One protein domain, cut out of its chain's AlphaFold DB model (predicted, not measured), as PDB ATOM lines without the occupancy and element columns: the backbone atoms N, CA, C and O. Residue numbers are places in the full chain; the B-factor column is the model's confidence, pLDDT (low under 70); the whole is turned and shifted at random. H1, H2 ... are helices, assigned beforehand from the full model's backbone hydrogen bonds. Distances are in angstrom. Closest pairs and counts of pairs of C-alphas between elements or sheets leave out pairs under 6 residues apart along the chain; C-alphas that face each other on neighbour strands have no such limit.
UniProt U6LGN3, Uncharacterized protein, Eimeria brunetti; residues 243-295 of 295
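AT A GLANCE: This is residues 243 to 295 of the 295 residues of an uncharacterized protein of Eimeria brunetti (UniProt U6LGN3). A short helix, H1, and a much longer one, H2, fold back on each other as a lopsided helical hairpin, and the far part of H2 sticks out as a long arm, residues 275 to 295 standing free. Through that arm the whole is a rod, its C-alphas spanning 56 by 16 by 6 A. The printed part has 53 residues with two named helices, H1 then H2, and no named strand; the class is all helix. It is extended, with a radius of gyration of the C-alphas of 17.1 A.

IN THESE COORDINATES: H1 is residues 243 to 255, 18.1 A from first to last C-alpha, and begins with C-alpha 243 at (-25.296, 25.817, 21.219). A tight link of 4 residues follows, with C-alpha 258 at (-17.697, 21.549, 0.197). H2 is residues 260 to 294, 50.9 A long, from C-alpha 260 at (-18.059, 27.271, 2.174) to C-alpha 294 at (-29.753, 51.477, 45.344).

HOW THE PARTS SIT: H1 and H2 form a helical hairpin: they touch and run opposite ways at a shallow tilt of 12 degrees. H1 touches H2 with residues 251 to 255 alone, and H2 touches H1 with residues 260 to 267 alone. Their closest C-alphas are those of Asp 251 and Ala 263, 5.8 A apart. In H1 and H2 every O i to N i+4 pair is within hydrogen-bond range.

THE WHOLE: The two C-alphas farthest apart are those of Gly 258 and Ala 295, at 56.6 A. Without residues 275 to 295, the body of 32 residues spans 25 by 17 by 5 A. The printed part has no cut and no long link, and it ends at the chain's last residue, 295. The mean pLDDT of the printed part is 78.9, and residues 292 and 295 are under 70.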
ATOM      1  N   HIS A 243     -24.787  25.357  22.509       79.88
ATOM      2  CA  HIS A 243     -25.296  25.817  21.219       79.88
ATOM      3  C   HIS A 243     -24.162  26.131  20.235       79.88
ATOM      4  O   HIS A 243     -24.219  25.713  19.081       79.88
ATOM      5  N   GLN A 244     -23.098  26.792  20.699       77.50
ATOM      6  CA  GLN A 244     -21.892  27.048  19.913       77.50
ATOM      7  C   GLN A 244     -21.215  25.748  19.501       77.50
ATOM      8  O   GLN A 244     -20.879  25.595  18.332       77.50
ATOM      9  N   LEU A 245     -21.070  24.795  20.425       83.88
ATOM     10  CA  LEU A 245     -20.490  23.491  20.126       83.88
ATOM     11  C   LEU A 245     -21.331  22.754  19.077       83.88
ATOM     12  O   LEU A 245     -20.793  22.230  18.108       83.88
ATOM     13  N   LYS A 246     -22.663  22.776  19.225       86.00
ATOM     14  CA  LYS A 246     -23.601  22.175  18.272       86.00
ATOM     15  C   LYS A 246     -23.494  22.813  16.891       86.00
ATOM     16  O   LYS A 246     -23.467  22.100  15.891       86.00
ATOM     17  N   LEU A 247     -23.426  24.140  16.823       78.50
ATOM     18  CA  LEU A 247     -23.293  24.858  15.558       78.50
ATOM     19  C   LEU A 247     -21.917  24.654  14.929       78.50
ATOM     20  O   LEU A 247     -21.845  24.446  13.726       78.50
ATOM     21  N   HIS A 248     -20.847  24.620  15.720       83.88
ATOM     22  CA  HIS A 248     -19.508  24.284  15.244       83.88
ATOM     23  C   HIS A 248     -19.456  22.855  14.683       83.88
ATOM     24  O   HIS A 248     -18.848  22.614  13.645       83.88
ATOM     25  N   LEU A 249     -20.164  21.909  15.310       89.00
ATOM     26  CA  LEU A 249     -20.298  20.542  14.809       89.00
ATOM     27  C   LEU A 249     -21.059  20.493  13.470       89.00
ATOM     28  O   LEU A 249     -20.680  19.754  12.560       89.00
ATOM     29  N   LEU A 250     -22.126  21.291  13.334       83.44
ATOM     30  CA  LEU A 250     -22.869  21.433  12.077       83.44
ATOM     31  C   LEU A 250     -22.010  22.075  10.981       83.44
ATOM     32  O   LEU A 250     -22.042  21.614   9.842       83.44
ATOM     33  N   ASP A 251     -21.212  23.078  11.333       82.88
ATOM     34  CA  ASP A 251     -20.311  23.773  10.418       82.88
ATOM     35  C   ASP A 251     -19.169  22.867   9.938       82.88
ATOM     36  O   ASP A 251     -18.902  22.766   8.742       82.88
ATOM     37  N   GLN A 252     -18.576  22.079  10.840       86.62
ATOM     38  CA  GLN A 252     -17.586  21.058  10.492       86.62
ATOM     39  C   GLN A 252     -18.174  20.015   9.526       86.62
ATOM     40  O   GLN A 252     -17.516  19.583   8.572       86.62
ATOM     41  N   ARG A 253     -19.443  19.635   9.725       88.00
ATOM     42  CA  ARG A 253     -20.159  18.711   8.835       88.00
ATOM     43  C   ARG A 253     -20.465  19.340   7.471       88.00
ATOM     44  O   ARG A 253     -20.401  18.639   6.462       88.00
ATOM     45  N   ALA A 254     -20.770  20.637   7.426       83.44
ATOM     46  CA  ALA A 254     -21.001  21.387   6.192       83.44
ATOM     47  C   ALA A 254     -19.702  21.618   5.400       83.44
ATOM     48  O   ALA A 254     -19.692  21.435   4.181       83.44
ATOM     49  N   SER A 255     -18.595  21.918   6.086       84.75
ATOM     50  CA  SER A 255     -17.263  22.048   5.483       84.75
ATOM     51  C   SER A 255     -16.815  20.753   4.807       84.75
ATOM     52  O   SER A 255     -16.330  20.790   3.679       84.75
ATOM     53  N   ARG A 256     -17.088  19.585   5.409       89.19
ATOM     54  CA  ARG A 256     -16.840  18.283   4.759       89.19
ATOM     55  C   ARG A 256     -17.654  18.059   3.477       89.19
ATOM     56  O   ARG A 256     -17.283  17.206   2.681       89.19
ATOM     57  N   ARG A 257     -18.750  18.797   3.265       89.62
ATOM     58  CA  ARG A 257     -19.583  18.735   2.047       89.62
ATOM     59  C   ARG A 257     -19.243  19.812   1.008       89.62
ATOM     60  O   ARG A 257     -19.970  19.929   0.026       89.62
ATOM     61  N   GLY A 258     -18.183  20.602   1.206       85.25
ATOM     62  CA  GLY A 258     -17.697  21.549   0.197       85.25
ATOM     63  C   GLY A 258     -18.622  22.742  -0.071       85.25
ATOM     64  O   GLY A 258     -18.645  23.257  -1.184       85.25
ATOM     65  N   ARG A 259     -19.398  23.200   0.925       84.94
ATOM     66  CA  ARG A 259     -20.264  24.396   0.807       84.94
ATOM     67  C   ARG A 259     -19.782  25.561   1.692       84.94
ATOM     68  O   ARG A 259     -20.443  25.882   2.681       84.94
ATOM     69  N   PRO A 260     -18.665  26.227   1.343       76.12
ATOM     70  CA  PRO A 260     -18.059  27.271   2.174       76.12
ATOM     71  C   PRO A 260     -18.922  28.537   2.309       76.12
ATOM     72  O   PRO A 260     -18.937  29.153   3.369       76.12
ATOM     73  N   LEU A 261     -19.707  28.903   1.288       81.94
ATOM     74  CA  LEU A 261     -20.581  30.088   1.344       81.94
ATOM     75  C   LEU A 261     -21.735  29.927   2.346       81.94
ATOM     76  O   LEU A 261     -22.102  30.865   3.053       81.94
ATOM     77  N   GLN A 262     -22.304  28.722   2.436       80.94
ATOM     78  CA  GLN A 262     -23.386  28.442   3.379       80.94
ATOM     79  C   GLN A 262     -22.863  28.383   4.820       80.94
ATOM     80  O   GLN A 262     -23.528  28.892   5.719       80.94
ATOM     81  N   ALA A 263     -21.661  27.829   5.012       79.50
ATOM     82  CA  ALA A 263     -20.927  27.854   6.276       79.50
ATOM     83  C   ALA A 263     -20.657  29.293   6.746       79.50
ATOM     84  O   ALA A 263     -21.042  29.657   7.855       79.50
ATOM     85  N   ALA A 264     -20.124  30.156   5.871       81.25
ATOM     86  CA  ALA A 264     -19.855  31.560   6.188       81.25
ATOM     87  C   ALA A 264     -21.125  32.324   6.606       81.25
ATOM     88  O   ALA A 264     -21.121  33.043   7.605       81.25
ATOM     89  N   ARG A 265     -22.249  32.118   5.904       84.44
ATOM     90  CA  ARG A 265     -23.527  32.762   6.249       84.44
ATOM     91  C   ARG A 265     -24.081  32.268   7.588       84.44
ATOM     92  O   ARG A 265     -24.554  33.078   8.386       84.44
ATOM     93  N   LEU A 266     -23.988  30.961   7.860       78.38
ATOM     94  CA  LEU A 266     -24.368  30.397   9.158       78.38
ATOM     95  C   LEU A 266     -23.483  30.965  10.270       78.38
ATOM     96  O   LEU A 266     -23.991  31.378  11.306       78.38
ATOM     97  N   GLN A 267     -22.174  31.041  10.039       82.00
ATOM     98  CA  GLN A 267     -21.205  31.591  10.980       82.00
ATOM     99  C   GLN A 267     -21.475  33.074  11.271       82.00
ATOM    100  O   GLN A 267     -21.432  33.487  12.432       82.00
ATOM    101  N   GLN A 268     -21.810  33.871  10.253       83.38
ATOM    102  CA  GLN A 268     -22.173  35.280  10.406       83.38
ATOM    103  C   GLN A 268     -23.465  35.436  11.225       83.38
ATOM    104  O   GLN A 268     -23.517  36.236  12.160       83.38
ATOM    105  N   GLN A 269     -24.494  34.630  10.936       79.94
ATOM    106  CA  GLN A 269     -25.741  34.619  11.706       79.94
ATOM    107  C   GLN A 269     -25.498  34.219  13.168       79.94
ATOM    108  O   GLN A 269     -26.051  34.825  14.086       79.94
ATOM    109  N   ASN A 270     -24.610  33.251  13.383       77.44
ATOM    110  CA  ASN A 270     -24.223  32.773  14.701       77.44
ATOM    111  C   ASN A 270     -23.488  33.855  15.505       77.44
ATOM    112  O   ASN A 270     -23.814  34.100  16.664       77.44
ATOM    113  N   ARG A 271     -22.564  34.589  14.868       79.50
ATOM    114  CA  ARG A 271     -21.905  35.758  15.474       79.50
ATOM    115  C   ARG A 271     -22.910  36.831  15.878       79.50
ATOM    116  O   ARG A 271     -22.829  37.332  16.994       79.50
ATOM    117  N   LYS A 272     -23.878  37.155  15.013       75.81
ATOM    118  CA  LYS A 272     -24.936  38.130  15.336       75.81
ATOM    119  C   LYS A 272     -25.750  37.687  16.554       75.81
ATOM    120  O   LYS A 272     -25.984  38.487  17.458       75.81
ATOM    121  N   GLN A 273     -26.130  36.412  16.615       76.12
ATOM    122  CA  GLN A 273     -26.888  35.859  17.738       76.12
ATOM    123  C   GLN A 273     -26.077  35.863  19.044       76.12
ATOM    124  O   GLN A 273     -26.590  36.255  20.094       76.12
ATOM    125  N   GLN A 274     -24.793  35.508  18.970       76.31
ATOM    126  CA  GLN A 274     -23.864  35.564  20.097       76.31
ATOM    127  C   GLN A 274     -23.696  37.002  20.614       76.31
ATOM    128  O   GLN A 274     -23.734  37.233  21.821       76.31
ATOM    129  N   HIS A 275     -23.585  37.978  19.709       76.88
ATOM    130  CA  HIS A 275     -23.450  39.391  20.065       76.88
ATOM    131  C   HIS A 275     -24.710  39.928  20.756       76.88
ATOM    132  O   HIS A 275     -24.620  40.555  21.810       76.88
ATOM    133  N   GLN A 276     -25.895  39.618  20.222       76.56
ATOM    134  CA  GLN A 276     -27.169  40.024  20.823       76.56
ATOM    135  C   GLN A 276     -27.333  39.474  22.249       76.56
ATOM    136  O   GLN A 276     -27.799  40.179  23.145       76.56
ATOM    137  N   GLN A 277     -26.911  38.234  22.494       72.06
ATOM    138  CA  GLN A 277     -26.936  37.662  23.841       72.06
ATOM    139  C   GLN A 277     -25.909  38.293  24.781       72.06
ATOM    140  O   GLN A 277     -26.218  38.533  25.949       72.06
ATOM    141  N   GLN A 278     -24.705  38.591  24.294       77.00
ATOM    142  CA  GLN A 278     -23.689  39.279  25.089       77.00
ATOM    143  C   GLN A 278     -24.179  40.674  25.520       77.00
ATOM    144  O   GLN A 278     -23.985  41.078  26.669       77.00
ATOM    145  N   GLN A 279     -24.914  41.358  24.642       77.62
ATOM    146  CA  GLN A 279     -25.559  42.635  24.938       77.62
ATOM    147  C   GLN A 279     -26.651  42.505  26.020       77.62
ATOM    148  O   GLN A 279     -26.710  43.332  26.932       77.62
ATOM    149  N   GLN A 280     -27.469  41.442  25.991       74.62
ATOM    150  CA  GLN A 280     -28.435  41.165  27.067       74.62
ATOM    151  C   GLN A 280     -27.753  40.892  28.416       74.62
ATOM    152  O   GLN A 280     -28.211  41.391  29.446       74.62
ATOM    153  N   GLN A 281     -26.643  40.143  28.427       74.38
ATOM    154  CA  GLN A 281     -25.868  39.917  29.655       74.38
ATOM    155  C   GLN A 281     -25.323  41.227  30.234       74.38
ATOM    156  O   GLN A 281     -25.419  41.437  31.444       74.38
ATOM    157  N   GLN A 282     -24.807  42.129  29.393       75.38
ATOM    158  CA  GLN A 282     -24.356  43.446  29.851       75.38
ATOM    159  C   GLN A 282     -25.493  44.271  30.456       75.38
ATOM    160  O   GLN A 282     -25.312  44.841  31.531       75.38
ATOM    161  N   GLN A 283     -26.673  44.308  29.826       75.06
ATOM    162  CA  GLN A 283     -27.822  45.019  30.399       75.06
ATOM    163  C   GLN A 283     -28.219  44.462  31.768       75.06
ATOM    164  O   GLN A 283     -28.475  45.233  32.693       75.06
ATOM    165  N   GLN A 284     -28.225  43.137  31.939       74.38
ATOM    166  CA  GLN A 284     -28.510  42.541  33.245       74.38
ATOM    167  C   GLN A 284     -27.443  42.886  34.287       74.38
ATOM    168  O   GLN A 284     -27.789  43.210  35.421       74.38
ATOM    169  N   GLN A 285     -26.155  42.858  33.926       76.31
ATOM    170  CA  GLN A 285     -25.095  43.273  34.847       76.31
ATOM    171  C   GLN A 285     -25.246  44.741  35.255       76.31
ATOM    172  O   GLN A 285     -25.085  45.058  36.433       76.31
ATOM    173  N   GLN A 286     -25.612  45.626  34.325       75.06
ATOM    174  CA  GLN A 286     -25.901  47.020  34.658       75.06
ATOM    175  C   GLN A 286     -27.080  47.137  35.624       75.06
ATOM    176  O   GLN A 286     -26.977  47.867  36.606       75.06
ATOM    177  N   GLN A 287     -28.166  46.388  35.413       75.19
ATOM    178  CA  GLN A 287     -29.287  46.374  36.356       75.19
ATOM    179  C   GLN A 287     -28.856  45.888  37.743       75.19
ATOM    180  O   GLN A 287     -29.244  46.483  38.744       75.19
ATOM    181  N   GLN A 288     -28.005  44.861  37.827       73.56
ATOM    182  CA  GLN A 288     -27.469  44.399  39.109       73.56
ATOM    183  C   GLN A 288     -26.593  45.454  39.788       73.56
ATOM    184  O   GLN A 288     -26.673  45.614  41.004       73.56
ATOM    185  N   GLN A 289     -25.777  46.191  39.033       75.38
ATOM    186  CA  GLN A 289     -24.984  47.291  39.585       75.38
ATOM    187  C   GLN A 289     -25.876  48.433  40.077       75.38
ATOM    188  O   GLN A 289     -25.658  48.930  41.176       75.38
ATOM    189  N   GLN A 290     -26.924  48.788  39.330       73.06
ATOM    190  CA  GLN A 290     -27.903  49.785  39.770       73.06
ATOM    191  C   GLN A 290     -28.646  49.337  41.033       73.06
ATOM    192  O   GLN A 290     -28.870  50.142  41.932       73.06
ATOM    193  N   GLN A 291     -28.986  48.050  41.146       71.88
ATOM    194  CA  GLN A 291     -29.578  47.495  42.364       71.88
ATOM    195  C   GLN A 291     -28.599  47.511  43.542       71.88
ATOM    196  O   GLN A 291     -29.016  47.824  44.650       71.88
ATOM    197  N   LYS A 292     -27.307  47.235  43.312       67.00
ATOM    198  CA  LYS A 292     -26.259  47.366  44.339       67.00
ATOM    199  C   LYS A 292     -26.025  48.813  44.769       67.00
ATOM    200  O   LYS A 292     -25.676  49.026  45.914       67.00
ATOM    201  N   GLN A 293     -26.187  49.781  43.869       71.06
ATOM    202  CA  GLN A 293     -26.073  51.209  44.191       71.06
ATOM    203  C   GLN A 293     -27.326  51.756  44.889       71.06
ATOM    204  O   GLN A 293     -27.246  52.764  45.583       71.06
ATOM    205  N   ARG A 294     -28.488  51.123  44.681       70.12
ATOM    206  CA  ARG A 294     -29.753  51.477  45.344       70.12
ATOM    207  C   ARG A 294     -29.930  50.855  46.731       70.12
ATOM    208  O   ARG A 294     -30.797  51.329  47.461       70.12
ATOM    209  N   ALA A 295     -29.219  49.770  47.027       67.50
ATOM    210  CA  ALA A 295     -29.305  49.023  48.283       67.50
ATOM    211  C   ALA A 295     -28.258  49.511  49.285       67.50
ATOM    212  O   ALA A 295     -28.596  49.518  50.488       67.50
TER     213      ALA A 295